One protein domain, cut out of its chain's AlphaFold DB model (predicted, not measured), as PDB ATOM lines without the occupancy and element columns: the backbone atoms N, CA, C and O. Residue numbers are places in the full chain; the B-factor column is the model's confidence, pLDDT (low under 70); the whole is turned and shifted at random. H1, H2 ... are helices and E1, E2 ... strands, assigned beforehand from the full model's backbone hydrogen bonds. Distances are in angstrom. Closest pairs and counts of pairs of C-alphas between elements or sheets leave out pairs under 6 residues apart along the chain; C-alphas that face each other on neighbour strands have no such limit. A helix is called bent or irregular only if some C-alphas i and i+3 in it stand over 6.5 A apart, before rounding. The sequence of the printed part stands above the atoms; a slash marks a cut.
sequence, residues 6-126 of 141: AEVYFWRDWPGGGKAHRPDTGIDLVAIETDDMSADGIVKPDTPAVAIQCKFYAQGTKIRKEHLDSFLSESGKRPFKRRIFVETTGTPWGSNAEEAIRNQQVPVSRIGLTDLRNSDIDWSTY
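Overview. This is residues 6 to 126 of the 141 residues of the protein "Mrr_cat_2 domain-containing protein" of Actinobaculum massiliense ACS-171-V-Col2 (UniProt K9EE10). One strongly twisted sheet of five strands has H1 over one face, along E3 and E4, with the shorter H2 side by side with H1. Two long loops, residues 11 to 28 and 34 to 48, join E1, E2 and E3, while H3 follows E5 and the tail of residues 117 to 126 sticks out. The printed part has 121 residues with five named strands and three named helices, in the order E1 E2 E3 H1 E4 H2 E5 H3; the sheet is mixed, ordered E1 E2 E3 E4 E5. The class is mixed, helices and strands, with under half of the residues in named elements. The whole is compact, with a radius of gyration of the C-alphas of 15.0 A and spans of 44 by 35 by 25 A.

Arrangement. The sheet runs E1, residues 6 to 10; E2, residues 29 to 33; E3, residues 49 to 55; E4, residues 80 to 87; and E5, residues 108 to 111. E1, E2 and E3 form a meander, each strand the antiparallel neighbour of the one before, and make two hairpins: N 9 and O 30 are 2.8 A apart, N 50 and O 31 2.8 A. E3 and E4 are parallel at 19 degrees, with N 55 and O 86 2.8 A apart; E4 and E5 are parallel at 29 degrees, with N 109 and O 83 2.8 A apart. These four pairs of atoms are within hydrogen-bond range. H1, residues 65 to 74, is on the sheet at a height over the sheet of 9.8 A. It lies over E3 and only just over E4, with 3 of its C-alphas falling on E4, and runs along the strands, at 26 degrees to E3 on the local plane. Its closest C-alpha pair with E3 is Gln 53 and Phe 71, 7.0 A. H2, residues 95 to 101, touches H1 at a shallow tilt of 11 degrees, the same way; their closest C-alphas, of Lys 65 and Ala 97, are 4.2 A apart. H2 only grazes the sheet with residues 100 to 101, and H3, residues 113 to 117, with 113 to 116. E3, H1, E4 and E4, H2, E5 are strand-helix-strand units, two parallel neighbour strands with a helix between, each with a right-handed crossover. Every O i to N i+4 pair is within hydrogen-bond range in H2 and H3; in H1 4 of 6 are.

Along the chain. E1 begins at C-alpha 6 (170.369, 157.157, 113.360). E3 measures 19.7 A and E4 20.0 A from first to last C-alpha; E1 measures 14.1 A, E2 13.0 A and E5 10.1 A. H1 measures 14.4 A and is irregular: C-alphas 67 and 70 are 7.5 A apart. H2 measures 10.3 A. H3 measures 6.2 A and ends at C-alpha 117 (184.223, 141.433, 124.477).

Size, cuts and confidence. The two C-alphas farthest apart, of Asp 40 and Gly 60, are 45.3 A apart. The links E1 to E2 and E2 to E3 are long. Residues 117 to 126, of which 117 belongs to H3, stand free; the body without them spans 44 by 25 by 25 A. The printed part has no cut, and no printed residue is under 70 in pLDDT.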
ATOM      1  N   ALA A   6     170.047 155.824 113.853       96.00
ATOM      2  CA  ALA A   6     170.369 157.157 113.360       96.00
ATOM      3  C   ALA A   6     170.863 158.055 114.497       96.00
ATOM      4  O   ALA A   6     171.863 158.739 114.329       96.00
ATOM      5  N   GLU A   7     170.195 158.004 115.652       96.12
ATOM      6  CA  GLU A   7     170.493 158.847 116.813       96.12
ATOM      7  C   GLU A   7     170.338 158.065 118.118       96.12
ATOM      8  O   GLU A   7     169.513 157.148 118.218       96.12
ATOM      9  N   VAL A   8     171.117 158.451 119.129       96.69
ATOM     10  CA  VAL A   8     171.036 157.916 120.495       96.69
ATOM     11  C   VAL A   8     171.092 159.075 121.482       96.69
ATOM     12  O   VAL A   8     171.975 159.922 121.415       96.69
ATOM     13  N   TYR A   9     170.157 159.091 122.426       97.31
ATOM     14  CA  TYR A   9     170.025 160.117 123.454       97.31
ATOM     15  C   TYR A   9     170.232 159.511 124.836       97.31
ATOM     16  O   TYR A   9     169.769 158.399 125.099       97.31
ATOM     17  N   PHE A  10     170.804 160.280 125.763       96.75
ATOM     18  CA  PHE A  10     170.527 160.047 127.179       96.75
ATOM     19  C   PHE A  10     169.041 160.282 127.452       96.75
ATOM     20  O   PHE A  10     168.439 161.194 126.878       96.75
ATOM     21  N   TRP A  11     168.453 159.522 128.378       96.56
ATOM     22  CA  TRP A  11     167.053 159.703 128.784       96.56
ATOM     23  C   TRP A  11     166.717 161.158 129.125       96.56
ATOM     24  O   TRP A  11     165.685 161.683 128.699       96.56
ATOM     25  N   ARG A  12     167.622 161.834 129.842       95.88
ATOM     26  CA  ARG A  12     167.462 163.238 130.243       95.88
ATOM     27  C   ARG A  12     167.348 164.205 129.055       95.88
ATOM     28  O   ARG A  12     166.674 165.224 129.161       95.88
ATOM     29  N   ASP A  13     167.972 163.860 127.930       96.50
ATOM     30  CA  ASP A  13     168.116 164.714 126.749       96.50
ATOM     31  C   ASP A  13     167.103 164.377 125.641       96.50
ATOM     32  O   ASP A  13     166.942 165.147 124.684       96.50
ATOM     33  N   TRP A  14     166.395 163.249 125.770       96.94
ATOM     34  CA  TRP A  14     165.390 162.792 124.813       96.94
ATOM     35  C   TRP A  14     164.079 163.602 124.927       96.94
ATOM     36  O   TRP A  14     163.583 163.798 126.042       96.94
ATOM     37  N   PRO A  15     163.458 164.040 123.806       96.31
ATOM     38  CA  PRO A  15     162.219 164.828 123.815       96.31
ATOM     39  C   PRO A  15     161.043 164.203 124.573       96.31
ATOM     40  O   PRO A  15     160.270 164.933 125.181       96.31
ATOM     41  N   GLY A  16     160.899 162.874 124.557       94.94
ATOM     42  CA  GLY A  16     159.841 162.164 125.292       94.94
ATOM     43  C   GLY A  16     160.204 161.768 126.728       94.94
ATOM     44  O   GLY A  16     159.389 161.131 127.398       94.94
ATOM     45  N   GLY A  17     161.415 162.111 127.179       94.56
ATOM     46  CA  GLY A  17     161.986 161.748 128.478       94.56
ATOM     47  C   GLY A  17     162.206 162.975 129.358       94.56
ATOM     48  O   GLY A  17     161.261 163.706 129.662       94.56
ATOM     49  N   GLY A  18     163.453 163.222 129.764       93.31
ATOM     50  CA  GLY A  18     163.780 164.312 130.691       93.31
ATOM     51  C   GLY A  18     163.471 165.714 130.162       93.31
ATOM     52  O   GLY A  18     163.053 166.566 130.945       93.31
ATOM     53  N   LYS A  19     163.546 165.952 128.844       93.88
ATOM     54  CA  LYS A  19     163.099 167.228 128.244       93.88
ATOM     55  C   LYS A  19     161.592 167.461 128.367       93.88
ATOM     56  O   LYS A  19     161.157 168.606 128.348       93.88
ATOM     57  N   ALA A  20     160.809 166.397 128.532       93.50
ATOM     58  CA  ALA A  20     159.388 166.463 128.869       93.50
ATOM     59  C   ALA A  20     159.136 166.396 130.389       93.50
ATOM     60  O   ALA A  20     158.018 166.102 130.810       93.50
ATOM     61  N   HIS A  21     160.163 166.635 131.215       93.44
ATOM     62  CA  HIS A  21     160.108 166.591 132.681       93.44
ATOM     63  C   HIS A  21     159.622 165.252 133.253       93.44
ATOM     64  O   HIS A  21     159.054 165.204 134.347       93.44
ATOM     65  N   ARG A  22     159.840 164.147 132.529       91.50
ATOM     66  CA  ARG A  22     159.548 162.815 133.061       91.50
ATOM     67  C   ARG A  22     160.623 162.394 134.067       91.50
ATOM     68  O   ARG A  22     161.799 162.681 133.838       91.50
ATOM     69  N   PRO A  23     160.234 161.721 135.165       89.50
ATOM     70  CA  PRO A  23     161.190 161.224 136.148       89.50
ATOM     71  C   PRO A  23     162.110 160.162 135.532       89.50
ATOM     72  O   PRO A  23     161.862 159.660 134.435       89.50
ATOM     73  N   ASP A  24     163.175 159.812 136.251       83.88
ATOM     74  CA  ASP A  24     163.965 158.629 135.923       83.88
ATOM     75  C   ASP A  24     163.101 157.374 136.111       83.88
ATOM     76  O   ASP A  24     162.539 157.120 137.178       83.88
ATOM     77  N   THR A  25     162.967 156.618 135.031       82.88
ATOM     78  CA  THR A  25     162.153 155.409 134.922       82.88
ATOM     79  C   THR A  25     162.999 154.135 134.866       82.88
ATOM     80  O   THR A  25     162.478 153.037 134.648       82.88
ATOM     81  N   GLY A  26     164.317 154.266 135.026       89.50
ATOM     82  CA  GLY A  26     165.295 153.218 134.761       89.50
ATOM     83  C   GLY A  26     165.598 153.029 133.273       89.50
ATOM     84  O   GLY A  26     166.179 152.014 132.910       89.50
ATOM     85  N   ILE A  27     165.200 153.951 132.396       97.12
ATOM     86  CA  ILE A  27     165.687 153.973 131.012       97.12
ATOM     87  C   ILE A  27     166.899 154.900 131.008       97.12
ATOM     88  O   ILE A  27     166.763 156.059 131.383       97.12
ATOM     89  N   ASP A  28     168.059 154.403 130.592       96.69
ATOM     90  CA  ASP A  28     169.297 155.186 130.591       96.69
ATOM     91  C   ASP A  28     169.498 155.896 129.248       96.69
ATOM     92  O   ASP A  28     169.826 157.086 129.203       96.69
ATOM     93  N   LEU A  29     169.251 155.178 128.143       97.81
ATOM     94  CA  LEU A  29     169.377 155.695 126.780       97.81
ATOM     95  C   LEU A  29     168.121 155.406 125.950       97.81
ATOM     96  O   LEU A  29     167.383 154.445 126.187       97.81
ATOM     97  N   VAL A  30     167.912 156.232 124.931       98.25
ATOM     98  CA  VAL A  30     166.862 156.058 123.927       98.25
ATOM     99  C   VAL A  30     167.487 156.154 122.546       98.25
ATOM    100  O   VAL A  30     168.115 157.160 122.225       98.25
ATOM    101  N   ALA A  31     167.312 155.122 121.725       98.31
ATOM    102  CA  ALA A  31     167.812 155.104 120.355       98.31
ATOM    103  C   ALA A  31     166.669 155.195 119.342       98.31
ATOM    104  O   ALA A  31     165.605 154.604 119.539       98.31
ATOM    105  N   ILE A  32     166.911 155.910 118.246       98.25
ATOM    106  CA  ILE A  32     166.003 156.003 117.101       98.25
ATOM    107  C   ILE A  32     166.596 155.172 115.970       98.25
ATOM    108  O   ILE A  32     167.741 155.391 115.556       98.25
ATOM    109  N   GLU A  33     165.847 154.180 115.491       97.31
ATOM    110  CA  GLU A  33     166.297 153.372 114.358       97.31
ATOM    111  C   GLU A  33     166.319 154.224 113.089       97.31
ATOM    112  O   GLU A  33     165.501 155.127 112.913       97.31
ATOM    113  N   THR A  34     167.253 153.934 112.184       96.69
ATOM    114  CA  THR A  34     167.416 154.691 110.933       96.69
ATOM    115  C   THR A  34     166.128 154.743 110.112       96.69
ATOM    116  O   THR A  34     165.876 155.735 109.439       96.69
ATOM    117  N   ASP A  35     165.309 153.694 110.184       95.19
ATOM    118  CA  ASP A  35     164.040 153.603 109.460       95.19
ATOM    119  C   ASP A  35     162.883 154.363 110.146       95.19
ATOM    120  O   ASP A  35     161.878 154.631 109.493       95.19
ATOM    121  N   ASP A  36     163.017 154.745 111.423       96.12
ATOM    122  CA  ASP A  36     162.023 155.573 112.134       96.12
ATOM    123  C   ASP A  36     162.365 157.066 112.109       96.12
ATOM    124  O   ASP A  36     161.560 157.896 112.542       96.12
ATOM    125  N   MET A  37     163.569 157.420 111.653       95.62
ATOM    126  CA  MET A  37     163.998 158.809 111.590       95.62
ATOM    127  C   MET A  37     163.186 159.552 110.529       95.62
ATOM    128  O   MET A  37     163.105 159.135 109.372       95.62
ATOM    129  N   SER A  38     162.588 160.674 110.919       93.25
ATOM    130  CA  SER A  38     161.839 161.520 109.997       93.25
ATOM    131  C   SER A  38     162.766 162.181 108.975       93.25
ATOM    132  O   SER A  38     163.947 162.418 109.227       93.25
ATOM    133  N   ALA A  39     162.217 162.526 107.807       93.38
ATOM    134  CA  ALA A  39     162.988 163.160 106.735       93.38
ATOM    135  C   ALA A  39     163.561 164.539 107.120       93.38
ATOM    136  O   ALA A  39     164.574 164.952 106.566       93.38
ATOM    137  N   ASP A  40     162.928 165.240 108.066       95.00
ATOM    138  CA  ASP A  40     163.414 166.510 108.624       95.00
ATOM    139  C   ASP A  40     164.473 166.323 109.729       95.00
ATOM    140  O   ASP A  40     165.039 167.307 110.202       95.00
ATOM    141  N   GLY A  41     164.754 165.080 110.139       93.81
ATOM    142  CA  GLY A  41     165.702 164.746 111.206       93.81
ATOM    143  C   GLY A  41     165.224 165.113 112.615       93.81
ATOM    144  O   GLY A  41     166.018 165.087 113.555       93.81
ATOM    145  N   ILE A  42     163.952 165.486 112.786       95.00
ATOM    146  CA  ILE A  42     163.412 165.955 114.065       95.00
ATOM    147  C   ILE A  42     162.792 164.796 114.847       95.00
ATOM    148  O   ILE A  42     161.702 164.310 114.541       95.00
ATOM    149  N   VAL A  43     163.437 164.427 115.952       97.25
ATOM    150  CA  VAL A  43     162.889 163.469 116.921       97.25
ATOM    151  C   VAL A  43     161.835 164.147 117.802       97.25
ATOM    152  O   VAL A  43     162.077 165.199 118.396       97.25
ATOM    153  N   LYS A  44     160.661 163.524 117.912       96.44
ATOM    154  CA  LYS A  44     159.513 163.973 118.711       96.44
ATOM    155  C   LYS A  44     159.240 162.995 119.863       96.44
ATOM    156  O   LYS A  44     159.714 161.859 119.827       96.44
ATOM    157  N   PRO A  45     158.470 163.397 120.893       96.31
ATOM    158  CA  PRO A  45     158.121 162.518 122.013       96.31
ATOM    159  C   PRO A  45     157.418 161.209 121.628       96.31
ATOM    160  O   PRO A  45     157.434 160.262 122.410       96.31
ATOM    161  N   ASP A  46     156.775 161.166 120.464       95.94
ATOM    162  CA  ASP A  46     156.036 160.026 119.926       95.94
ATOM    163  C   ASP A  46     156.774 159.287 118.796       95.94
ATOM    164  O   ASP A  46     156.250 158.294 118.288       95.94
ATOM    165  N   THR A  47     157.989 159.717 118.427       97.31
ATOM    166  CA  THR A  47     158.830 159.000 117.458       97.31
ATOM    167  C   THR A  47     159.084 157.574 117.962       97.31
ATOM    168  O   THR A  47     159.509 157.419 119.112       97.31
ATOM    169  N   PRO A  48     158.843 156.530 117.140       98.06
ATOM    170  CA  PRO A  48     159.129 155.155 117.524       98.06
ATOM    171  C   PRO A  48     160.580 155.002 117.977       98.06
ATOM    172  O   PRO A  48     161.504 155.488 117.326       98.06
ATOM    173  N   ALA A  49     160.769 154.356 119.125       98.19
ATOM    174  CA  ALA A  49     162.059 154.356 119.796       98.19
ATOM    175  C   ALA A  49     162.419 152.992 120.390       98.19
ATOM    176  O   ALA A  49     161.561 152.140 120.659       98.19
ATOM    177  N   VAL A  50     163.712 152.811 120.641       98.62
ATOM    178  CA  VAL A  50     164.275 151.676 121.367       98.62
ATOM    179  C   VAL A  50     164.712 152.150 122.748       98.62
ATOM    180  O   VAL A  50     165.568 153.026 122.860       98.62
ATOM    181  N   ALA A  51     164.120 151.578 123.797       98.44
ATOM    182  CA  ALA A  51     164.525 151.854 125.174       98.44
ATOM    183  C   ALA A  51     165.765 151.035 125.528       98.44
ATOM    184  O   ALA A  51     165.816 149.839 125.228       98.44
ATOM    185  N   ILE A  52     166.737 151.643 126.201       98.50
ATOM    186  CA  ILE A  52     167.975 150.972 126.588       98.50
ATOM    187  C   ILE A  52     168.230 151.195 128.077       98.50
ATOM    188  O   ILE A  52     168.209 152.331 128.550       98.50
ATOM    189  N   GLN A  53     168.479 150.110 128.807       97.81
ATOM    190  CA  GLN A  53     168.953 150.160 130.189       97.81
ATOM    191  C   GLN A  53     170.342 149.532 130.283       97.81
ATOM    192  O   GLN A  53     170.596 148.487 129.682       97.81
ATOM    193  N   CYS A  54     171.214 150.153 131.067       95.62
ATOM    194  CA  CYS A  54     172.578 149.732 131.333       95.62
ATOM    195  C   CYS A  54     172.741 149.423 132.828       95.62
ATOM    196  O   CYS A  54     172.584 150.290 133.687       95.62
ATOM    197  N   LYS A  55     173.086 148.177 133.169       91.88
ATOM    198  CA  LYS A  55     173.350 147.747 134.550       91.88
ATOM    199  C   LYS A  55     174.778 147.236 134.712       91.88
ATOM    200  O   LYS A  55     175.110 146.119 134.322       91.88
ATOM    201  N   PHE A  56     175.599 148.040 135.381       88.38
ATOM    202  CA  PHE A  56     177.013 147.756 135.642       88.38
ATOM    203  C   PHE A  56     177.229 147.163 137.040       88.38
ATOM    204  O   PHE A  56     177.823 147.788 137.916       88.38
ATOM    205  N   TYR A  57     176.705 145.960 137.283       88.50
ATOM    206  CA  TYR A  57     176.995 145.242 138.529       88.50
ATOM    207  C   TYR A  57     178.343 144.515 138.461       88.50
ATOM    208  O   TYR A  57     178.855 144.218 137.380       88.50
ATOM    209  N   ALA A  58     178.889 144.181 139.635       87.00
ATOM    210  CA  ALA A  58     180.109 143.392 139.746       87.00
ATOM    211  C   ALA A  58     179.974 142.040 139.026       87.00
ATOM    212  O   ALA A  58     178.901 141.419 139.021       87.00
ATOM    213  N   GLN A  59     181.082 141.563 138.456       88.19
ATOM    214  CA  GLN A  59     181.156 140.239 137.847       88.19
ATOM    215  C   GLN A  59     180.681 139.167 138.839       88.19
ATOM    216  O   GLN A  59     180.993 139.226 140.027       88.19
ATOM    217  N   GLY A  60     179.902 138.194 138.368       86.94
ATOM    218  CA  GLY A  60     179.306 137.173 139.234       86.94
ATOM    219  C   GLY A  60     177.913 137.528 139.760       86.94
ATOM    220  O   GLY A  60     177.201 136.647 140.250       86.94
ATOM    221  N   THR A  61     177.488 138.791 139.647       92.31
ATOM    222  CA  THR A  61     176.167 139.218 140.125       92.31
ATOM    223  C   THR A  61     175.063 138.642 139.246       92.31
ATOM    224  O   THR A  61     174.957 138.944 138.057       92.31
ATOM    225  N   LYS A  62     174.169 137.853 139.840       93.69
ATOM    226  CA  LYS A  62     173.007 137.324 139.125       93.69
ATOM    227  C   LYS A  62     171.957 138.419 138.926       93.69
ATOM    228  O   LYS A  62     171.407 138.926 139.904       93.69
ATOM    229  N   ILE A  63     171.632 138.734 137.671       95.50
ATOM    230  CA  ILE A  63     170.503 139.613 137.342       95.50
ATOM    231  C   ILE A  63     169.194 138.926 137.743       95.50
ATOM    232  O   ILE A  63     168.944 137.767 137.400       95.50
ATOM    233  N   ARG A  64     168.372 139.646 138.508       96.12
ATOM    234  CA  ARG A  64     167.074 139.206 139.026       96.12
ATOM    235  C   ARG A  64     165.961 140.023 138.389       96.12
ATOM    236  O   ARG A  64     166.202 141.116 137.889       96.12
ATOM    237  N   LYS A  65     164.735 139.502 138.454       95.19
ATOM    238  CA  LYS A  65     163.543 140.161 137.905       95.19
ATOM    239  C   LYS A  65     163.367 141.586 138.454       95.19
ATOM    240  O   LYS A  65     163.095 142.495 137.683       95.19
ATOM    241  N   GLU A  66     163.630 141.798 139.743       95.31
ATOM    242  CA  GLU A  66     163.561 143.121 140.384       95.31
ATOM    243  C   GLU A  66     164.477 144.172 139.729       95.31
ATOM    244  O   GLU A  66     164.137 145.350 139.704       95.31
ATOM    245  N   HIS A  67     165.602 143.761 139.128       93.94
ATOM    246  CA  HIS A  67     166.481 144.675 138.396       93.94
ATOM    247  C   HIS A  67     165.875 145.135 137.061       93.94
ATOM    248  O   HIS A  67     166.313 146.148 136.521       93.94
ATOM    249  N   LEU A  68     164.900 144.390 136.529       94.88
ATOM    250  CA  LEU A  68     164.248 144.635 135.241       94.88
ATOM    251  C   LEU A  68     162.906 145.358 135.390       94.88
ATOM    252  O   LEU A  68     162.441 145.973 134.436       94.88
ATOM    253  N   ASP A  69     162.262 145.264 136.555       94.62
ATOM    254  CA  ASP A  69     160.838 145.585 136.710       94.62
ATOM    255  C   ASP A  69     160.490 147.024 136.320       94.62
ATOM    256  O   ASP A  69     159.557 147.236 135.542       94.62
ATOM    257  N   SER A  70     161.274 148.004 136.782       94.56
ATOM    258  CA  SER A  70     161.060 149.410 136.406       94.56
ATOM    259  C   SER A  70     161.228 149.616 134.901       94.56
ATOM    260  O   SER A  70     160.386 150.230 134.248       94.56
ATOM    261  N   PHE A  71     162.283 149.033 134.328       96.69
ATOM    262  CA  PHE A  71     162.579 149.164 132.908       96.69
ATOM    263  C   PHE A  71     161.484 148.545 132.042       96.69
ATOM    264  O   PHE A  71     161.004 149.199 131.119       96.69
ATOM    265  N   LEU A  72     161.047 147.320 132.342       96.75
ATOM    266  CA  LEU A  72     160.002 146.630 131.581       96.75
ATOM    267  C   LEU A  72     158.651 147.344 131.688       96.75
ATOM    268  O   LEU A  72     157.932 147.424 130.691       96.75
ATOM    269  N   SER A  73     158.318 147.881 132.866       95.25
ATOM    270  CA  SER A  73     157.083 148.640 133.076       95.25
ATOM    271  C   SER A  73     157.051 149.910 132.223       95.25
ATOM    272  O   SER A  73     156.095 150.163 131.485       95.25
ATOM    273  N   GLU A  74     158.131 150.686 132.259       95.25
ATOM    274  CA  GLU A  74     158.170 152.004 131.629       95.25
ATOM    275  C   GLU A  74     158.377 151.907 130.119       95.25
ATOM    276  O   GLU A  74     157.651 152.532 129.341       95.25
ATOM    277  N   SER A  75     159.257 151.009 129.676       97.06
ATOM    278  CA  SER A  75     159.466 150.728 128.253       97.06
ATOM    279  C   SER A  75     158.372 149.855 127.621       97.06
ATOM    280  O   SER A  75     158.494 149.450 126.469       97.06
ATOM    281  N   GLY A  76     157.318 149.490 128.363       96.56
ATOM    282  CA  GLY A  76     156.111 148.845 127.817       96.56
ATOM    283  C   GLY A  76     155.085 149.817 127.255       96.56
ATOM    284  O   GLY A  76     154.102 149.397 126.648       96.56
ATOM    285  N   LYS A  77     155.308 151.115 127.450       94.25
ATOM    286  CA  LYS A  77     154.432 152.181 126.976       94.25
ATOM    287  C   LYS A  77     154.920 152.684 125.617       94.25
ATOM    288  O   LYS A  77     156.105 152.616 125.293       94.25
ATOM    289  N   ARG A  78     154.008 153.252 124.824       95.50
ATOM    290  CA  ARG A  78     154.397 154.001 123.619       95.50
ATOM    291  C   ARG A  78     155.341 155.160 124.003       95.50
ATOM    292  O   ARG A  78     155.152 155.741 125.075       95.50
ATOM    293  N   PRO A  79     156.313 155.520 123.146       96.94
ATOM    294  CA  PRO A  79     156.513 155.057 121.764       96.94
ATOM    295  C   PRO A  79     157.490 153.874 121.613       96.94
ATOM    296  O   PRO A  79     157.977 153.614 120.512       96.94
ATOM    297  N   PHE A  80     157.813 153.154 122.690       98.19
ATOM    298  CA  PHE A  80     158.830 152.108 122.627       98.19
ATOM    299  C   PHE A  80     158.353 150.880 121.853       98.19
ATOM    300  O   PHE A  80     157.325 150.284 122.176       98.19
ATOM    301  N   LYS A  81     159.128 150.493 120.836       98.06
ATOM    302  CA  LYS A  81     158.850 149.323 119.986       98.06
ATOM    303  C   LYS A  81     159.818 148.162 120.204       98.06
ATOM    304  O   LYS A  81     159.532 147.039 119.802       98.06
ATOM    305  N   ARG A  82     160.958 148.421 120.845       98.19
ATOM    306  CA  ARG A  82     161.970 147.424 121.205       98.19
ATOM    307  C   ARG A  82     162.733 147.881 122.444       98.19
ATOM    308  O   ARG A  82     162.753 149.069 122.767       98.19
ATOM    309  N   ARG A  83     163.363 146.934 123.131       98.50
ATOM    310  CA  ARG A  83     164.175 147.161 124.326       98.50
ATOM    311  C   ARG A  83     165.548 146.522 124.169       98.50
ATOM    312  O   ARG A  83     165.656 145.434 123.602       98.50
ATOM    313  N   ILE A  84     166.573 147.159 124.713       98.25
ATOM    314  CA  ILE A  84     167.912 146.588 124.862       98.25
ATOM    315  C   ILE A  84     168.303 146.676 126.333       98.25
ATOM    316  O   ILE A  84     168.204 147.733 126.949       98.25
ATOM    317  N   PHE A  85     168.749 145.563 126.895       97.25
ATOM    318  CA  PHE A  85     169.288 145.516 128.242       97.25
ATOM    319  C   PHE A  85     170.772 145.170 128.182       97.25
ATOM    320  O   PHE A  85     171.147 144.105 127.685       97.25
ATOM    321  N   VAL A  86     171.604 146.075 128.685       96.81
ATOM    322  CA  VAL A  86     173.061 145.952 128.709       96.81
ATOM    323  C   VAL A  86     173.515 145.607 130.122       96.81
ATOM    324  O   VAL A  86     173.121 146.269 131.083       96.81
ATOM    325  N   GLU A  87     174.356 144.588 130.263       94.50
ATOM    326  CA  GLU A  87     174.920 144.192 131.555       94.50
ATOM    327  C   GLU A  87     176.347 143.654 131.455       94.50
ATOM    328  O   GLU A  87     176.777 143.163 130.413       94.50
ATOM    329  N   THR A  88     177.084 143.736 132.562       92.56
ATOM    330  CA  THR A  88     178.504 143.351 132.634       92.56
ATOM    331  C   THR A  88     178.787 142.230 133.636       92.56
ATOM    332  O   THR A  88     179.935 142.028 134.029       92.56
ATOM    333  N   THR A  89     177.774 141.492 134.093       91.69
ATOM    334  CA  THR A  89     177.939 140.531 135.194       91.69
ATOM    335  C   THR A  89     178.574 139.218 134.753       91.69
ATOM    336  O   THR A  89     179.145 138.508 135.583       91.69
ATOM    337  N   GLY A  90     178.492 138.888 133.459       87.69
ATOM    338  CA  GLY A  90     179.136 137.707 132.876       87.69
ATOM    339  C   GLY A  90     178.609 136.379 133.427       87.69
ATOM    340  O   GLY A  90     179.304 135.368 133.355       87.69
ATOM    341  N   THR A  91     177.404 136.373 134.003       89.94
ATOM    342  CA  THR A  91     176.763 135.171 134.552       89.94
ATOM    343  C   THR A  91     175.353 134.969 133.998       89.94
ATOM    344  O   THR A  91     174.719 135.926 133.538       89.94
ATOM    345  N   PRO A  92     174.830 133.728 134.020       91.44
ATOM    346  CA  PRO A  92     173.434 133.476 133.687       91.44
ATOM    347  C   PRO A  92     172.493 134.258 134.605       91.44
ATOM    348  O   PRO A  92     172.714 134.342 135.822       91.44
ATOM    349  N   TRP A  93     171.419 134.803 134.036       94.69
ATOM    350  CA  TRP A  93     170.396 135.479 134.824       94.69
ATOM    351  C   TRP A  93     169.607 134.469 135.669       94.69
ATOM    352  O   TRP A  93     169.691 133.250 135.494       94.69
ATOM    353  N   GLY A  94     168.847 134.964 136.647       96.06
ATOM    354  CA  GLY A  94     167.869 134.132 137.348       96.06
ATOM    355  C   GLY A  94     166.750 133.686 136.405       96.06
ATOM    356  O   GLY A  94     166.341 134.449 135.536       96.06
ATOM    357  N   SER A  95     166.195 132.489 136.618       96.75
ATOM    358  CA  SER A  95     165.103 131.939 135.792       96.75
ATOM    359  C   SER A  95     163.917 132.898 135.650       96.75
ATOM    360  O   SER A  95     163.380 133.059 134.564       96.75
ATOM    361  N   ASN A  96     163.553 133.601 136.728       97.00
ATOM    362  CA  ASN A  96     162.465 134.581 136.703       97.00
ATOM    363  C   ASN A  96     162.793 135.822 135.859       97.00
ATOM    364  O   ASN A  96     161.882 136.451 135.336       97.00
ATOM    365  N   ALA A  97     164.070 136.201 135.753       96.38
ATOM    366  CA  ALA A  97     164.502 137.309 134.905       96.38
ATOM    367  C   ALA A  97     164.483 136.899 133.424       96.38
ATOM    368  O   ALA A  97     163.985 137.652 132.596       96.38
ATOM    369  N   GLU A  98     164.957 135.686 133.116       96.25
ATOM    370  CA  GLU A  98     164.888 135.098 131.768       96.25
ATOM    371  C   GLU A  98     163.435 134.949 131.289       96.25
ATOM    372  O   GLU A  98     163.109 135.273 130.148       96.25
ATOM    373  N   GLU A  99     162.534 134.500 132.167       97.00
ATOM    374  CA  GLU A  99     161.114 134.374 131.831       97.00
ATOM    375  C   GLU A  99     160.441 135.742 131.659       97.00
ATOM    376  O   GLU A  99     159.645 135.925 130.743       97.00
ATOM    377  N   ALA A 100     160.800 136.737 132.478       95.81
ATOM    378  CA  ALA A 100     160.207 138.075 132.401       95.81
ATOM    379  C   ALA A 100     160.442 138.777 131.052       95.81
ATOM    380  O   ALA A 100     159.620 139.596 130.641       95.81
ATOM    381  N   ILE A 101     161.540 138.468 130.355       95.94
ATOM    382  CA  ILE A 101     161.855 139.061 129.046       95.94
ATOM    383  C   ILE A 101     161.342 138.233 127.861       95.94
ATOM    384  O   ILE A 101     161.306 138.728 126.732       95.94
ATOM    385  N   ARG A 102     160.935 136.982 128.093       95.69
ATOM    386  CA  ARG A 102     160.490 136.054 127.051       95.69
ATOM    387  C   ARG A 102     159.110 136.447 126.520       95.69
ATOM    388  O   ARG A 102     158.222 136.803 127.285       95.69
ATOM    389  N   ASN A 103     158.922 136.355 125.198       94.50
ATOM    390  CA  ASN A 103     157.634 136.555 124.507       94.50
ATOM    391  C   ASN A 103     156.894 137.860 124.871       94.50
ATOM    392  O   ASN A 103     155.666 137.931 124.816       94.50
ATOM    393  N   GLN A 104     157.635 138.905 125.240       96.56
ATOM    394  CA  GLN A 104     157.081 140.229 125.496       96.56
ATOM    395  C   GLN A 104     156.549 140.849 124.198       96.56
ATOM    396  O   GLN A 104     157.188 140.740 123.153       96.56
ATOM    397  N   GLN A 105     155.420 141.564 124.273       96.69
ATOM    398  CA  GLN A 105     154.881 142.308 123.123       96.69
ATOM    399  C   GLN A 105     155.883 143.335 122.583       96.69
ATOM    400  O   GLN A 105     156.024 143.486 121.374       96.69
ATOM    401  N   VAL A 106     156.594 144.015 123.488       97.88
ATOM    402  CA  VAL A 106     157.761 144.831 123.152       97.88
ATOM    403  C   VAL A 106     159.009 143.973 123.401       97.88
ATOM    404  O   VAL A 106     159.356 143.736 124.567       97.88
ATOM    405  N   PRO A 107     159.673 143.470 122.345       97.81
ATOM    406  CA  PRO A 107     160.760 142.508 122.478       97.81
ATOM    407  C   PRO A 107     161.978 143.110 123.184       97.81
ATOM    408  O   PRO A 107     162.285 144.295 123.029       97.81
ATOM    409  N   VAL A 108     162.691 142.265 123.930       97.88
ATOM    410  CA  VAL A 108     163.900 142.621 124.681       97.88
ATOM    411  C   VAL A 108     165.098 141.892 124.079       97.88
ATOM    412  O   VAL A 108     165.082 140.673 123.936       97.88
ATOM    413  N   SER A 109     166.146 142.636 123.737       96.12
ATOM    414  CA  SER A 109     167.464 142.103 123.386       96.12
ATOM    415  C   SER A 109     168.425 142.283 124.560       96.12
ATOM    416  O   SER A 109     168.344 143.280 125.275       96.12
ATOM    417  N   ARG A 110     169.347 141.339 124.749       94.88
ATOM    418  CA  ARG A 110     170.394 141.416 125.773       94.88
ATOM    419  C   ARG A 110     171.747 141.645 125.109       94.88
ATOM    420  O   ARG A 110     172.031 141.022 124.093       94.88
ATOM    421  N   ILE A 111     172.555 142.514 125.707       95.00
ATOM    422  CA  ILE A 111     173.979 142.670 125.405       95.00
ATOM    423  C   ILE A 111     174.729 142.446 126.718       95.00
ATOM    424  O   ILE A 111     174.624 143.248 127.645       95.00
ATOM    425  N   GLY A 112     175.424 141.320 126.827       93.44
ATOM    426  CA  GLY A 112     176.205 140.957 128.004       93.44
ATOM    427  C   GLY A 112     177.696 141.258 127.857       93.44
ATOM    428  O   GLY A 112     178.186 141.644 126.796       93.44
ATOM    429  N   LEU A 113     178.455 140.978 128.922       91.31
ATOM    430  CA  LEU A 113     179.917 141.121 128.933       91.31
ATOM    431  C   LEU A 113     180.603 140.365 127.781       91.31
ATOM    432  O   LEU A 113     181.565 140.862 127.202       91.31
ATOM    433  N   THR A 114     180.124 139.163 127.454       90.25
ATOM    434  CA  THR A 114     180.671 138.353 126.356       90.25
ATOM    435  C   THR A 114     180.424 139.002 124.996       90.25
ATOM    436  O   THR A 114     181.331 139.019 124.171       90.25
ATOM    437  N   ASP A 115     179.241 139.581 124.780       92.38
ATOM    438  CA  ASP A 115     178.905 140.264 123.527       92.38
ATOM    439  C   ASP A 115     179.775 141.510 123.336       92.38
ATOM    440  O   ASP A 115     180.287 141.750 122.248       92.38
ATOM    441  N   LEU A 116     180.013 142.265 124.415       90.94
ATOM    442  CA  LEU A 116     180.908 143.424 124.392       90.94
ATOM    443  C   LEU A 116     182.354 143.014 124.081       90.94
ATOM    444  O   LEU A 116     182.990 143.624 123.222       90.94
ATOM    445  N   ARG A 117     182.864 141.954 124.721       89.31
ATOM    446  CA  ARG A 117     184.223 141.433 124.477       89.31
ATOM    447  C   ARG A 117     184.432 140.929 123.053       89.31
ATOM    448  O   ARG A 117     185.528 141.071 122.531       89.31
ATOM    449  N   ASN A 118     183.397 140.347 122.454       90.56
ATOM    450  CA  ASN A 118     183.444 139.796 121.101       90.56
ATOM    451  C   ASN A 118     182.960 140.791 120.032       90.56
ATOM    452  O   ASN A 118     182.751 140.397 118.887       90.56
ATOM    453  N   SER A 119     182.721 142.051 120.402       91.25
ATOM    454  CA  SER A 119     182.295 143.080 119.454       91.25
ATOM    455  C   SER A 119     183.451 143.537 118.561       91.25
ATOM    456  O   SER A 119     184.620 143.369 118.893       91.25
ATOM    457  N   ASP A 120     183.119 144.189 117.446       91.69
ATOM    458  CA  ASP A 120     184.095 144.810 116.539       91.69
ATOM    459  C   ASP A 120     184.714 146.104 117.110       91.69
ATOM    460  O   ASP A 120     185.159 146.956 116.343       91.69
ATOM    461  N   ILE A 121     184.684 146.311 118.429       91.25
ATOM    462  CA  ILE A 121     185.250 147.485 119.102       91.25
ATOM    463  C   ILE A 121     186.637 147.126 119.629       91.25
ATOM    464  O   ILE A 121     186.782 146.183 120.410       91.25
ATOM    465  N   ASP A 122     187.641 147.920 119.260       92.75
ATOM    466  CA  ASP A 122     188.961 147.832 119.872       92.75
ATOM    467  C   ASP A 122     188.951 148.587 121.204       92.75
ATOM    468  O   ASP A 122     189.253 149.778 121.293       92.75
ATOM    469  N   TRP A 123     188.593 147.871 122.269       91.50
ATOM    470  CA  TRP A 123     188.530 148.431 123.618       91.50
ATOM    471  C   TRP A 123     189.876 148.944 124.144       91.50
ATOM    472  O   TRP A 123     189.870 149.697 125.114       91.50
ATOM    473  N   SER A 124     191.012 148.578 123.536       91.69
ATOM    474  CA  SER A 124     192.323 149.114 123.934       91.69
ATOM    475  C   SER A 124     192.507 150.586 123.555       91.69
ATOM    476  O   SER A 124     193.352 151.260 124.134       91.69
ATOM    477  N   THR A 125     191.679 151.090 122.635       93.38
ATOM    478  CA  THR A 125     191.655 152.498 122.211       93.38
ATOM    479  C   THR A 125     190.704 153.366 123.039       93.38
ATOM    480  O   THR A 125     190.636 154.576 122.834       93.38
ATOM    481  N   TYR A 126     189.938 152.766 123.959       92.75
ATOM    482  CA  TYR A 126     189.040 153.514 124.834       92.75
ATOM    483  C   TYR A 126     189.815 154.165 125.981       92.75
ATOM    484  O   TYR A 126     190.461 153.472 126.766       92.75
TER     485      TYR A 126